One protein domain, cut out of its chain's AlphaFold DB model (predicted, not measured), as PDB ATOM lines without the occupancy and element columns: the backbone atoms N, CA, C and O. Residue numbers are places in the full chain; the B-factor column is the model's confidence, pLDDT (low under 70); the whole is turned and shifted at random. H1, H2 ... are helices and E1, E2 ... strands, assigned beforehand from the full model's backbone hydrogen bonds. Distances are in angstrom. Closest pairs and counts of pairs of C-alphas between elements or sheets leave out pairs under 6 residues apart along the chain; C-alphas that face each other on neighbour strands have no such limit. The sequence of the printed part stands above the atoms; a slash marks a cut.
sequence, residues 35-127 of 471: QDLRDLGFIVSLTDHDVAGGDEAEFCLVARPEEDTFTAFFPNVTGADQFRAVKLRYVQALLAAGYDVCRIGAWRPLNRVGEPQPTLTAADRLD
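AT A GLANCE: This is residues 35 to 127 of the 471 residues of an uncharacterized protein of Dehalococcoidia bacterium (UniProt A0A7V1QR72). A twisted four-stranded sheet has one long helix, H3, running slantwise over one face, while the short helix H4 packs beside the edge strand E4 on that same face. The short helix H1 covers a small part of the opposite face, H2 is a short turn between E1 and E2, and a long link without a named element joins E4 to H4. The 93 printed residues hold four named helices and four named strands, in the order H1 E1 H2 E2 E3 H3 E4 H4, and the class is mixed, helices and strands. The sheet runs E1, E2, E3, E4 and is mixed: E3 and E4 are parallel, the other neighbours antiparallel. The whole is compact, with a radius of gyration of the C-alphas of 12.5 A, and rounded, spanning 32 by 28 by 27 A.

IN THESE COORDINATES: H1 is residues 35 to 39, with C-alpha 35 at (165.055, 177.884, 178.910). E1 is residues 44 to 47, H2 residues 48 to 52 and E2 residues 60 to 64, the last 13.0 A long. E3, residues 69 to 75, measures 19.7 A. H3, residues 80 to 96, measures 24.4 A and starts with C-alpha 80 at (158.685, 173.592, 201.488). E4, residues 104 to 110, measures 15.8 A. H4 is residues 122 to 126, with C-alpha 126 at (171.697, 170.094, 200.649).

HOW THE PARTS SIT: The sheet is only just strongly twisted, its C-alphas lying up to 4.4 A off its best plane. E1 and E2 are antiparallel at 156 degrees, with N 45 and O 61 2.8 A apart, within hydrogen-bond range. E2 and E3 form a hairpin, with N 62 and O 71 at 2.9 A. E3 and E4 are parallel at 21 degrees, with N 72 and O 106 at 2.9 A. E3, H3 and E4 make a strand-helix-strand unit, two parallel neighbour strands with a helix between them, and its crossover is right-handed. H3 is on the sheet at a height of 9.9 A, over E3 and E4, slantwise to the strands at 45 degrees to E3 on the local plane; its closest C-alphas to E4 are those of Phe 83 and Pro 109, 7.4 A. H4 is on the same face at a height of 5.2 A, over none of the strands; the closest C-alphas of E4 and H4, Trp 107 and Arg 125, are 4.8 A apart. H1 is on the opposite face at a height of 9.1 A, only just over E2, on which 3 of its C-alphas fall. H2 only grazes the sheet with residues 48 to 50, and only just touches residues 93 to 94 of H3, with 3 pairs of C-alphas within 8 A, the closest being Val 51 and Ala 93, 6.2 A. In H1, H2, H3 and H4 every O i to N i+4 pair is within hydrogen-bond range.

THE WHOLE: The two C-alphas farthest apart are those of Gly 98 and Gly 114, 36.4 A. The printed part has no cut, and the link from E4 to H4, 11 residues, is long. The mean pLDDT of the printed part is 92.5, and no printed residue is under 70.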
ATOM      1  N   GLN A  35     164.568 176.953 179.922       91.44
ATOM      2  CA  GLN A  35     165.055 177.884 178.910       91.44
ATOM      3  C   GLN A  35     165.521 179.207 179.526       91.44
ATOM      4  O   GLN A  35     166.562 179.716 179.123       91.44
ATOM      5  N   ASP A  36     164.844 179.698 180.570       89.06
ATOM      6  CA  ASP A  36     165.252 180.923 181.269       89.06
ATOM      7  C   ASP A  36     166.669 180.790 181.866       89.06
ATOM      8  O   ASP A  36     167.435 181.752 181.897       89.06
ATOM      9  N   LEU A  37     167.064 179.588 182.310       90.25
ATOM     10  CA  LEU A  37     168.434 179.320 182.767       90.25
ATOM     11  C   LEU A  37     169.430 179.291 181.601       90.25
ATOM     12  O   LEU A  37     170.530 179.833 181.725       90.25
ATOM     13  N   ARG A  38     169.063 178.687 180.465       93.00
ATOM     14  CA  ARG A  38     169.913 178.682 179.261       93.00
ATOM     15  C   ARG A  38     170.156 180.107 178.755       93.00
ATOM     16  O   ARG A  38     171.292 180.444 178.431       93.00
ATOM     17  N   ASP A  39     169.132 180.956 178.781       92.25
ATOM     18  CA  ASP A  39     169.209 182.364 178.365       92.25
ATOM     19  C   ASP A  39     170.123 183.201 179.280       92.25
ATOM     20  O   ASP A  39     170.732 184.177 178.840       92.25
ATOM     21  N   LEU A  40     170.287 182.786 180.542       89.81
ATOM     22  CA  LEU A  40     171.263 183.347 181.486       89.81
ATOM     23  C   LEU A  40     172.685 182.772 181.318       89.81
ATOM     24  O   LEU A  40     173.586 183.141 182.071       89.81
ATOM     25  N   GLY A  41     172.901 181.883 180.344       93.06
ATOM     26  CA  GLY A  41     174.196 181.276 180.038       93.06
ATOM     27  C   GLY A  41     174.528 180.020 180.848       93.06
ATOM     28  O   GLY A  41     175.674 179.568 180.819       93.06
ATOM     29  N   PHE A  42     173.568 179.436 181.575       92.88
ATOM     30  CA  PHE A  42     173.798 178.180 182.291       92.88
ATOM     31  C   PHE A  42     173.805 176.975 181.344       92.88
ATOM     32  O   PHE A  42     172.987 176.862 180.430       92.88
ATOM     33  N   ILE A  43     174.685 176.011 181.624       93.50
ATOM     34  CA  ILE A  43     174.725 174.724 180.923       93.50
ATOM     35  C   ILE A  43     173.670 173.804 181.549       93.50
ATOM     36  O   ILE A  43     173.949 173.067 182.496       93.50
ATOM     37  N   VAL A  44     172.436 173.864 181.047       91.62
ATOM     38  CA  VAL A  44     171.375 172.924 181.441       91.62
ATOM     39  C   VAL A  44     171.675 171.562 180.819       91.62
ATOM     40  O   VAL A  44     171.565 171.390 179.609       91.62
ATOM     41  N   SER A  45     172.094 170.616 181.656       86.88
ATOM     42  CA  SER A  45     172.486 169.265 181.241       86.88
ATOM     43  C   SER A  45     171.311 168.310 181.087       86.88
ATOM     44  O   SER A  45     171.373 167.444 180.224       86.88
ATOM     45  N   LEU A  46     170.279 168.465 181.923       89.00
ATOM     46  CA  LEU A  46     169.066 167.651 181.910       89.00
ATOM     47  C   LEU A  46     167.867 168.480 182.331       89.00
ATOM     48  O   LEU A  46     167.993 169.454 183.081       89.00
ATOM     49  N   THR A  47     166.705 168.010 181.920       91.25
ATOM     50  CA  THR A  47     165.395 168.529 182.291       91.25
ATOM     51  C   THR A  47     164.462 167.388 182.699       91.25
ATOM     52  O   THR A  47     164.801 166.210 182.562       91.25
ATOM     53  N   ASP A  48     163.266 167.704 183.196       82.75
ATOM     54  CA  ASP A  48     162.204 166.711 183.392       82.75
ATOM     55  C   ASP A  48     161.746 166.040 182.095       82.75
ATOM     56  O   ASP A  48     161.276 164.902 182.151       82.75
ATOM     57  N   HIS A  49     161.929 166.683 180.938       86.06
ATOM     58  CA  HIS A  49     161.715 166.034 179.647       86.06
ATOM     59  C   HIS A  49     162.618 164.805 179.491       86.06
ATOM     60  O   HIS A  49     162.140 163.714 179.181       86.06
ATOM     61  N   ASP A  50     163.904 164.954 179.815       85.62
ATOM     62  CA  ASP A  50     164.917 163.914 179.613       85.62
ATOM     63  C   ASP A  50     164.758 162.725 180.571       85.62
ATOM     64  O   ASP A  50     165.024 161.582 180.200       85.62
ATOM     65  N   VAL A  51     164.331 162.979 181.814       85.44
ATOM     66  CA  VAL A  51     164.290 161.945 182.869       85.44
ATOM     67  C   VAL A  51     162.890 161.416 183.176       85.44
ATOM     68  O   VAL A  51     162.762 160.363 183.800       85.44
ATOM     69  N   ALA A  52     161.840 162.134 182.776       81.75
ATOM     70  CA  ALA A  52     160.454 161.797 183.103       81.75
ATOM     71  C   ALA A  52     159.453 162.057 181.960       81.75
ATOM     72  O   ALA A  52     158.259 161.835 182.155       81.75
ATOM     73  N   GLY A  53     159.904 162.506 180.781       81.25
ATOM     74  CA  GLY A  53     159.027 162.832 179.651       81.25
ATOM     75  C   GLY A  53     158.158 164.077 179.866       81.25
ATOM     76  O   GLY A  53     157.101 164.181 179.246       81.25
ATOM     77  N   GLY A  54     158.569 164.981 180.764       82.81
ATOM     78  CA  GLY A  54     157.896 166.255 181.048       82.81
ATOM     79  C   GLY A  54     158.092 167.338 179.975       82.81
ATOM     80  O   GLY A  54     158.477 167.045 178.839       82.81
ATOM     81  N   ASP A  55     157.806 168.590 180.335       82.06
ATOM     82  CA  ASP A  55     157.750 169.756 179.436       82.06
ATOM     83  C   ASP A  55     158.792 170.850 179.752       82.06
ATOM     84  O   ASP A  55     158.664 171.979 179.280       82.06
ATOM     85  N   GLU A  56     159.842 170.516 180.511       83.44
ATOM     86  CA  GLU A  56     160.905 171.439 180.960       83.44
ATOM     87  C   GLU A  56     160.453 172.501 181.985       83.44
ATOM     88  O   GLU A  56     161.172 173.481 182.239       83.44
ATOM     89  N   ALA A  57     159.265 172.345 182.582       82.56
ATOM     90  CA  ALA A  57     158.718 173.298 183.548       82.56
ATOM     91  C   ALA A  57     158.885 172.872 185.016       82.56
ATOM     92  O   ALA A  57     158.652 173.689 185.911       82.56
ATOM     93  N   GLU A  58     159.286 171.626 185.296       88.12
ATOM     94  CA  GLU A  58     159.314 171.095 186.668       88.12
ATOM     95  C   GLU A  58     160.721 170.836 187.224       88.12
ATOM     96  O   GLU A  58     160.910 170.877 188.447       88.12
ATOM     97  N   PHE A  59     161.722 170.597 186.370       95.00
ATOM     98  CA  PHE A  59     163.081 170.318 186.832       95.00
ATOM     99  C   PHE A  59     164.151 170.673 185.809       95.00
ATOM    100  O   PHE A  59     164.074 170.279 184.652       95.00
ATOM    101  N   CYS A  60     165.210 171.327 186.288       95.75
ATOM    102  CA  CYS A  60     166.401 171.628 185.505       95.75
ATOM    103  C   CYS A  60     167.654 171.210 186.277       95.75
ATOM    104  O   CYS A  60     167.846 171.616 187.427       95.75
ATOM    105  N   LEU A  61     168.549 170.464 185.635       96.06
ATOM    106  CA  LEU A  61     169.859 170.118 186.175       96.06
ATOM    107  C   LEU A  61     170.949 170.916 185.465       96.06
ATOM    108  O   LEU A  61     171.297 170.640 184.316       96.06
ATOM    109  N   VAL A  62     171.524 171.890 186.162       96.00
ATOM    110  CA  VAL A  62     172.602 172.735 185.640       96.00
ATOM    111  C   VAL A  62     173.951 172.103 185.962       96.00
ATOM    112  O   VAL A  62     174.267 171.875 187.129       96.00
ATOM    113  N   ALA A  63     174.753 171.833 184.935       95.12
ATOM    114  CA  ALA A  63     176.106 171.316 185.084       95.12
ATOM    115  C   ALA A  63     177.110 172.433 185.362       95.12
ATOM    116  O   ALA A  63     177.038 173.524 184.794       95.12
ATOM    117  N   ARG A  64     178.106 172.115 186.191       93.44
ATOM    118  CA  ARG A  64     179.291 172.942 186.431       93.44
ATOM    119  C   ARG A  64     180.530 172.095 186.123       93.44
ATOM    120  O   ARG A  64     181.101 171.513 187.043       93.44
ATOM    121  N   PRO A  65     180.916 171.965 184.837       91.44
ATOM    122  CA  PRO A  65     181.942 171.008 184.413       91.44
ATOM    123  C   PRO A  65     183.283 171.205 185.127       91.44
ATOM    124  O   PRO A  65     183.843 170.241 185.637       91.44
ATOM    125  N   GLU A  66     183.724 172.461 185.257       89.75
ATOM    126  CA  GLU A  66     184.948 172.874 185.972       89.75
ATOM    127  C   GLU A  66     184.987 172.376 187.426       89.75
ATOM    128  O   GLU A  66     186.042 172.069 187.972       89.75
ATOM    129  N   GLU A  67     183.819 172.268 188.061       91.62
ATOM    130  CA  GLU A  67     183.662 171.892 189.466       91.62
ATOM    131  C   GLU A  67     183.240 170.433 189.642       91.62
ATOM    132  O   GLU A  67     183.155 169.961 190.776       91.62
ATOM    133  N   ASP A  68     182.992 169.707 188.552       93.19
ATOM    134  CA  ASP A  68     182.523 168.320 188.560       93.19
ATOM    135  C   ASP A  68     181.255 168.094 189.425       93.19
ATOM    136  O   ASP A  68     181.085 167.069 190.094       93.19
ATOM    137  N   THR A  69     180.356 169.084 189.425       95.38
ATOM    138  CA  THR A  69     179.114 169.098 190.217       95.38
ATOM    139  C   THR A  69     177.921 169.588 189.397       95.38
ATOM    140  O   THR A  69     178.067 170.121 188.292       95.38
ATOM    141  N   PHE A  70     176.727 169.412 189.958       96.94
ATOM    142  CA  PHE A  70     175.476 169.929 189.423       96.94
ATOM    143  C   PHE A  70     174.710 170.743 190.470       96.94
ATOM    144  O   PHE A  70     174.824 170.509 191.677       96.94
ATOM    145  N   THR A  71     173.851 171.637 189.985       96.81
ATOM    146  CA  THR A  71     172.814 172.306 190.774       96.81
ATOM    147  C   THR A  71     171.452 171.950 190.196       96.81
ATOM    148  O   THR A  71     171.205 172.136 189.005       96.81
ATOM    149  N   ALA A  72     170.560 171.448 191.042       97.19
ATOM    150  CA  ALA A  72     169.188 171.144 190.668       97.19
ATOM    151  C   ALA A  72     168.271 172.335 190.962       97.19
ATOM    152  O   ALA A  72     168.281 172.877 192.071       97.19
ATOM    153  N   PHE A  73     167.446 172.703 189.988       96.81
ATOM    154  CA  PHE A  73     166.433 173.745 190.102       96.81
ATOM    155  C   PHE A  73     165.035 173.155 189.913       96.81
ATOM    156  O   PHE A  73     164.817 172.356 189.005       96.81
ATOM    157  N   PHE A  74     164.094 173.581 190.753       96.25
ATOM    158  CA  PHE A  74     162.670 173.276 190.624       96.25
ATOM    159  C   PHE A  74     161.901 174.562 190.341       96.25
ATOM    160  O   PHE A  74     161.718 175.373 191.262       96.25
ATOM    161  N   PRO A  75     161.483 174.794 189.090       93.00
ATOM    162  CA  PRO A  75     160.699 175.963 188.764       93.00
ATOM    163  C   PRO A  75     159.320 175.932 189.434       93.00
ATOM    164  O   PRO A  75     158.724 174.875 189.629       93.00
ATOM    165  N   ASN A  76     158.809 177.113 189.787       90.12
ATOM    166  CA  ASN A  76     157.425 177.319 190.239       90.12
ATOM    167  C   ASN A  76     157.020 176.541 191.522       90.12
ATOM    168  O   ASN A  76     155.848 176.215 191.721       90.12
ATOM    169  N   VAL A  77     157.970 176.259 192.422       93.44
ATOM    170  CA  VAL A  77     157.711 175.603 193.716       93.44
ATOM    171  C   VAL A  77     157.466 176.643 194.806       93.44
ATOM    172  O   VAL A  77     158.378 177.364 195.208       93.44
ATOM    173  N   THR A  78     156.254 176.691 195.355       92.44
ATOM    174  CA  THR A  78     155.835 177.767 196.272       92.44
ATOM    175  C   THR A  78     155.932 177.404 197.755       92.44
ATOM    176  O   THR A  78     155.811 178.284 198.604       92.44
ATOM    177  N   GLY A  79     156.138 176.127 198.096       94.94
ATOM    178  CA  GLY A  79     156.147 175.649 199.483       94.94
ATOM    179  C   GLY A  79     157.235 174.617 199.780       94.94
ATOM    180  O   GLY A  79     157.685 173.897 198.891       94.94
ATOM    181  N   ALA A  80     157.645 174.525 201.049       96.19
ATOM    182  CA  ALA A  80     158.685 173.592 201.488       96.19
ATOM    183  C   ALA A  80     158.284 172.118 201.294       96.19
ATOM    184  O   ALA A  80     159.100 171.311 200.856       96.19
ATOM    185  N   ASP A  81     157.024 171.762 201.550       96.31
ATOM    186  CA  ASP A  81     156.558 170.379 201.377       96.31
ATOM    187  C   ASP A  81     156.486 169.978 199.903       96.31
ATOM    188  O   ASP A  81     156.919 168.885 199.536       96.31
ATOM    189  N   GLN A  82     156.038 170.896 199.040       95.69
ATOM    190  CA  GLN A  82     156.099 170.711 197.590       95.69
ATOM    191  C   GLN A  82     157.553 170.527 197.135       95.69
ATOM    192  O   GLN A  82     157.845 169.590 196.399       95.69
ATOM    193  N   PHE A  83     158.475 171.361 197.625       96.56
ATOM    194  CA  PHE A  83     159.903 171.248 197.324       96.56
ATOM    195  C   PHE A  83     160.464 169.870 197.693       96.56
ATOM    196  O   PHE A  83     161.118 169.226 196.874       96.56
ATOM    197  N   ARG A  84     160.175 169.382 198.906       97.06
ATOM    198  CA  ARG A  84     160.618 168.061 199.385       97.06
ATOM    199  C   ARG A  84     160.049 166.923 198.539       97.06
ATOM    200  O   ARG A  84     160.788 166.004 198.189       97.06
ATOM    201  N   ALA A  85     158.763 166.989 198.193       96.25
ATOM    202  CA  ALA A  85     158.105 165.977 197.371       96.25
ATOM    203  C   ALA A  85     158.699 165.919 195.953       96.25
ATOM    204  O   ALA A  85     159.055 164.841 195.470       96.25
ATOM    205  N   VAL A  86     158.878 167.082 195.317       95.31
ATOM    206  CA  VAL A  86     159.499 167.201 193.990       95.31
ATOM    207  C   VAL A  86     160.946 166.701 194.025       95.31
ATOM    208  O   VAL A  86     161.338 165.916 193.160       95.31
ATOM    209  N   LYS A  87     161.713 167.061 195.063       96.81
ATOM    210  CA  LYS A  87     163.079 166.566 195.269       96.81
ATOM    211  C   LYS A  87     163.140 165.051 195.345       96.81
ATOM    212  O   LYS A  87     163.934 164.447 194.632       96.81
ATOM    213  N   LEU A  88     162.303 164.431 196.173       96.88
ATOM    214  CA  LEU A  88     162.284 162.978 196.317       96.88
ATOM    215  C   LEU A  88     161.982 162.281 194.981       96.88
ATOM    216  O   LEU A  88     162.683 161.337 194.617       96.88
ATOM    217  N   ARG A  89     160.992 162.786 194.235       95.69
ATOM    218  CA  ARG A  89     160.623 162.278 192.907       95.69
ATOM    219  C   ARG A  89     161.797 162.342 191.925       95.69
ATOM    220  O   ARG A  89     162.116 161.332 191.303       95.69
ATOM    221  N   TYR A  90     162.469 163.490 191.805       96.62
ATOM    222  CA  TYR A  90     163.574 163.626 190.849       96.62
ATOM    223  C   TYR A  90     164.850 162.917 191.288       96.62
ATOM    224  O   TYR A  90     165.552 162.391 190.433       96.62
ATOM    225  N   VAL A  91     165.128 162.800 192.590       96.69
ATOM    226  CA  VAL A  91     166.215 161.930 193.069       96.69
ATOM    227  C   VAL A  91     165.991 160.489 192.601       96.69
ATOM    228  O   VAL A  91     166.917 159.869 192.088       96.69
ATOM    229  N   GLN A  92     164.767 159.963 192.719       96.06
ATOM    230  CA  GLN A  92     164.442 158.609 192.255       96.06
ATOM    231  C   GLN A  92     164.551 158.469 190.731       96.06
ATOM    232  O   GLN A  92     165.141 157.499 190.261       96.06
ATOM    233  N   ALA A  93     164.031 159.436 189.968       94.19
ATOM    234  CA  ALA A  93     164.109 159.423 188.506       94.19
ATOM    235  C   ALA A  93     165.564 159.464 188.004       94.19
ATOM    236  O   ALA A  93     165.946 158.676 187.143       94.19
ATOM    237  N   LEU A  94     166.400 160.323 188.594       95.56
ATOM    238  CA  LEU A  94     167.821 160.430 188.260       95.56
ATOM    239  C   LEU A  94     168.581 159.137 188.566       95.56
ATOM    240  O   LEU A  94     169.344 158.668 187.725       95.56
ATOM    241  N   LEU A  95     168.339 158.531 189.734       95.56
ATOM    242  CA  LEU A  95     168.925 157.235 190.085       95.56
ATOM    243  C   LEU A  95     168.500 156.137 189.100       95.56
ATOM    244  O   LEU A  95     169.341 155.354 188.661       95.56
ATOM    245  N   ALA A  96     167.220 156.092 188.717       94.38
ATOM    246  CA  ALA A  96     166.706 155.127 187.744       94.38
ATOM    247  C   ALA A  96     167.317 155.316 186.344       94.38
ATOM    248  O   ALA A  96     167.528 154.340 185.629       94.38
ATOM    249  N   ALA A  97     167.648 156.556 185.983       92.75
ATOM    250  CA  ALA A  97     168.346 156.899 184.748       92.75
ATOM    251  C   ALA A  97     169.885 156.759 184.844       92.75
ATOM    252  O   ALA A  97     170.589 157.073 183.887       92.75
ATOM    253  N   GLY A  98     170.422 156.271 185.970       94.00
ATOM    254  CA  GLY A  98     171.853 156.007 186.147       94.00
ATOM    255  C   GLY A  98     172.707 157.238 186.463       94.00
ATOM    256  O   GLY A  98     173.933 157.169 186.365       94.00
ATOM    257  N   TYR A  99     172.096 158.360 186.849       95.06
ATOM    258  CA  TYR A  99     172.831 159.553 187.261       95.06
ATOM    259  C   TYR A  99     173.353 159.434 188.692       95.06
ATOM    260  O   TYR A  99     172.646 159.019 189.612       95.06
ATOM    261  N   ASP A 100     174.586 159.894 188.893       96.00
ATOM    262  CA  ASP A 100     175.168 160.061 190.220       96.00
ATOM    263  C   ASP A 100     174.591 161.313 190.899       96.00
ATOM    264  O   ASP A 100     175.099 162.430 190.761       96.00
ATOM    265  N   VAL A 101     173.504 161.128 191.650       97.38
ATOM    266  CA  VAL A 101     172.854 162.214 192.399       97.38
ATOM    267  C   VAL A 101     173.740 162.792 193.507       97.38
ATOM    268  O   VAL A 101     173.495 163.917 193.939       97.38
ATOM    269  N   CYS A 102     174.802 162.096 193.932       97.50
ATOM    270  CA  CYS A 102     175.777 162.629 194.886       97.50
ATOM    271  C   CYS A 102     176.722 163.667 194.253       97.50
ATOM    272  O   CYS A 102     177.544 164.251 194.954       97.50
ATOM    273  N   ARG A 103     176.586 163.961 192.950       97.31
ATOM    274  CA  ARG A 103     177.197 165.135 192.298       97.31
ATOM    275  C   ARG A 103     176.332 166.392 192.383       97.31
ATOM    276  O   ARG A 103     176.800 167.469 192.019       97.31
ATOM    277  N   ILE A 104     175.086 166.282 192.847       97.94
ATOM    278  CA  ILE A 104     174.159 167.414 192.965       97.94
ATOM    279  C   ILE A 104     174.367 168.090 194.316       97.94
ATOM    280  O   ILE A 104     173.768 167.702 195.317       97.94
ATOM    281  N   GLY A 105     175.226 169.105 194.350       96.31
ATOM    282  CA  GLY A 105     175.627 169.743 195.602       96.31
ATOM    283  C   GLY A 105     174.564 170.656 196.217       96.31
ATOM    284  O   GLY A 105     174.563 170.865 197.429       96.31
ATOM    285  N   ALA A 106     173.634 171.177 195.411       96.88
ATOM    286  CA  ALA A 106     172.552 172.027 195.895       96.88
ATOM    287  C   ALA A 106     171.253 171.846 195.101       96.88
ATOM    288  O   ALA A 106     171.258 171.654 193.883       96.88
ATOM    289  N   TRP A 107     170.137 171.973 195.817       97.56
ATOM    290  CA  TRP A 107     168.770 171.901 195.312       97.56
ATOM    291  C   TRP A 107     168.060 173.221 195.603       97.56
ATOM    292  O   TRP A 107     168.077 173.696 196.744       97.56
ATOM    293  N   ARG A 108     167.441 173.836 194.591       96.31
ATOM    294  CA  ARG A 108     166.940 175.212 194.690       96.31
ATOM    295  C   ARG A 108     165.570 175.396 194.043       96.31
ATOM    296  O   ARG A 108     165.318 174.823 192.989       96.31
ATOM    297  N   PRO A 109     164.681 176.210 194.636       95.62
ATOM    298  CA  PRO A 109     163.512 176.690 193.919       95.62
ATOM    299  C   PRO A 109     163.961 177.700 192.856       95.62
ATOM    300  O   PRO A 109     164.935 178.435 193.054       95.62
ATOM    301  N   LEU A 110     163.236 177.747 191.745       93.06
ATOM    302  CA  LEU A 110     163.396 178.744 190.693       93.06
ATOM    303  C   LEU A 110     162.043 179.428 190.454       93.06
ATOM    304  O   LEU A 110     161.302 179.091 189.537       93.06
ATOM    305  N   ASN A 111     161.708 180.383 191.322       88.06
ATOM    306  CA  ASN A 111     160.485 181.184 191.190       88.06
ATOM    307  C   ASN A 111     160.827 182.584 190.683       88.06
ATOM    308  O   ASN A 111     161.984 183.016 190.760       88.06
ATOM    309  N   ARG A 112     159.824 183.332 190.216       83.00
ATOM    310  CA  ARG A 112     160.079 184.701 189.769       83.00
ATOM    311  C   ARG A 112     160.519 185.624 190.886       83.00
ATOM    312  O   ARG A 112     160.176 185.474 192.058       83.00
ATOM    313  N   VAL A 113     161.185 186.692 190.458       83.00
ATOM    314  CA  VAL A 113     161.383 187.883 191.276       83.00
ATOM    315  C   VAL A 113     160.022 188.408 191.744       83.00
ATOM    316  O   VAL A 113     159.145 188.696 190.933       83.00
ATOM    317  N   GLY A 114     159.863 188.540 193.061       85.12
ATOM    318  CA  GLY A 114     158.639 189.030 193.699       85.12
ATOM    319  C   GLY A 114     157.606 187.950 194.033       85.12
ATOM    320  O   GLY A 114     156.667 188.243 194.770       85.12
ATOM    321  N   GLU A 115     157.777 186.714 193.558       87.06
ATOM    322  CA  GLU A 115     156.957 185.589 194.010       87.06
ATOM    323  C   GLU A 115     157.453 185.064 195.369       87.06
ATOM    324  O   GLU A 115     158.653 185.146 195.666       87.06
ATOM    325  N   PRO A 116     156.553 184.515 196.208       86.75
ATOM    326  CA  PRO A 116     156.944 183.883 197.460       86.75
ATOM    327  C   PRO A 116     158.005 182.801 197.225       86.75
ATOM    328  O   PRO A 116     157.840 181.899 196.403       86.75
ATOM    329  N   GLN A 117     159.106 182.892 197.966       89.62
ATOM    330  CA  GLN A 117     160.128 181.850 198.005       89.62
ATOM    331  C   GLN A 117     159.811 180.914 199.172       89.62
ATOM    332  O   GLN A 117     159.529 181.408 200.269       89.62
ATOM    333  N   PRO A 118     159.869 179.585 198.988       93.44
ATOM    334  CA  PRO A 118     159.673 178.675 200.101       93.44
ATOM    335  C   PRO A 118     160.773 178.892 201.148       93.44
ATOM    336  O   PRO A 118     161.963 178.990 200.826       93.44
ATOM    337  N   THR A 119     160.385 178.937 202.420       93.31
ATOM    338  CA  THR A 119     161.336 178.880 203.531       93.31
ATOM    339  C   THR A 119     161.874 177.456 203.618       93.31
ATOM    340  O   THR A 119     161.153 176.532 203.984       93.31
ATOM    341  N   LEU A 120     163.135 177.276 203.235       92.75
ATOM    342  CA  LEU A 120     163.809 175.980 203.192       92.75
ATOM    343  C   LEU A 120     164.930 175.954 204.224       92.75
ATOM    344  O   LEU A 120     165.703 176.909 204.315       92.75
ATOM    345  N   THR A 121     165.045 174.841 204.939       92.25
ATOM    346  CA  THR A 121     166.199 174.567 205.801       92.25
ATOM    347  C   THR A 121     167.434 174.233 204.957       92.25
ATOM    348  O   THR A 121     167.341 173.951 203.757       92.25
ATOM    349  N   ALA A 122     168.615 174.218 205.576       91.56
ATOM    350  CA  ALA A 122     169.824 173.737 204.911       91.56
ATOM    351  C   ALA A 122     169.698 172.267 204.475       91.56
ATOM    352  O   ALA A 122     170.082 171.930 203.357       91.56
ATOM    353  N   ALA A 123     169.090 171.416 205.309       92.94
ATOM    354  CA  ALA A 123     168.848 170.013 204.982       92.94
ATOM    355  C   ALA A 123     167.955 169.866 203.739       92.94
ATOM    356  O   ALA A 123     168.267 169.081 202.845       92.94
ATOM    357  N   ASP A 124     166.907 170.690 203.611       95.38
ATOM    358  CA  ASP A 124     166.061 170.694 202.410       95.38
ATOM    359  C   ASP A 124     166.895 170.951 201.147       95.38
ATOM    360  O   ASP A 124     166.746 170.260 200.138       95.38
ATOM    361  N   ARG A 125     167.826 171.907 201.210       95.81
ATOM    362  CA  ARG A 125     168.642 172.325 200.061       95.81
ATOM    363  C   ARG A 125     169.817 171.402 199.762       95.81
ATOM    364  O   ARG A 125     170.208 171.312 198.603       95.81
ATOM    365  N   LEU A 126     170.381 170.735 200.763       95.69
ATOM    366  CA  LEU A 126     171.697 170.094 200.649       95.69
ATOM    367  C   LEU A 126     171.668 168.579 200.880       95.69
ATOM    368  O   LEU A 126     172.497 167.872 200.319       95.69
ATOM    369  N   ASP A 127     170.718 168.057 201.658       95.94
ATOM    370  CA  ASP A 127     170.730 166.648 202.063       95.94
ATOM    371  C   ASP A 127     169.899 165.780 201.114       95.94
ATOM    372  O   ASP A 127     168.813 166.161 200.676       95.94
TER     373      ASP A 127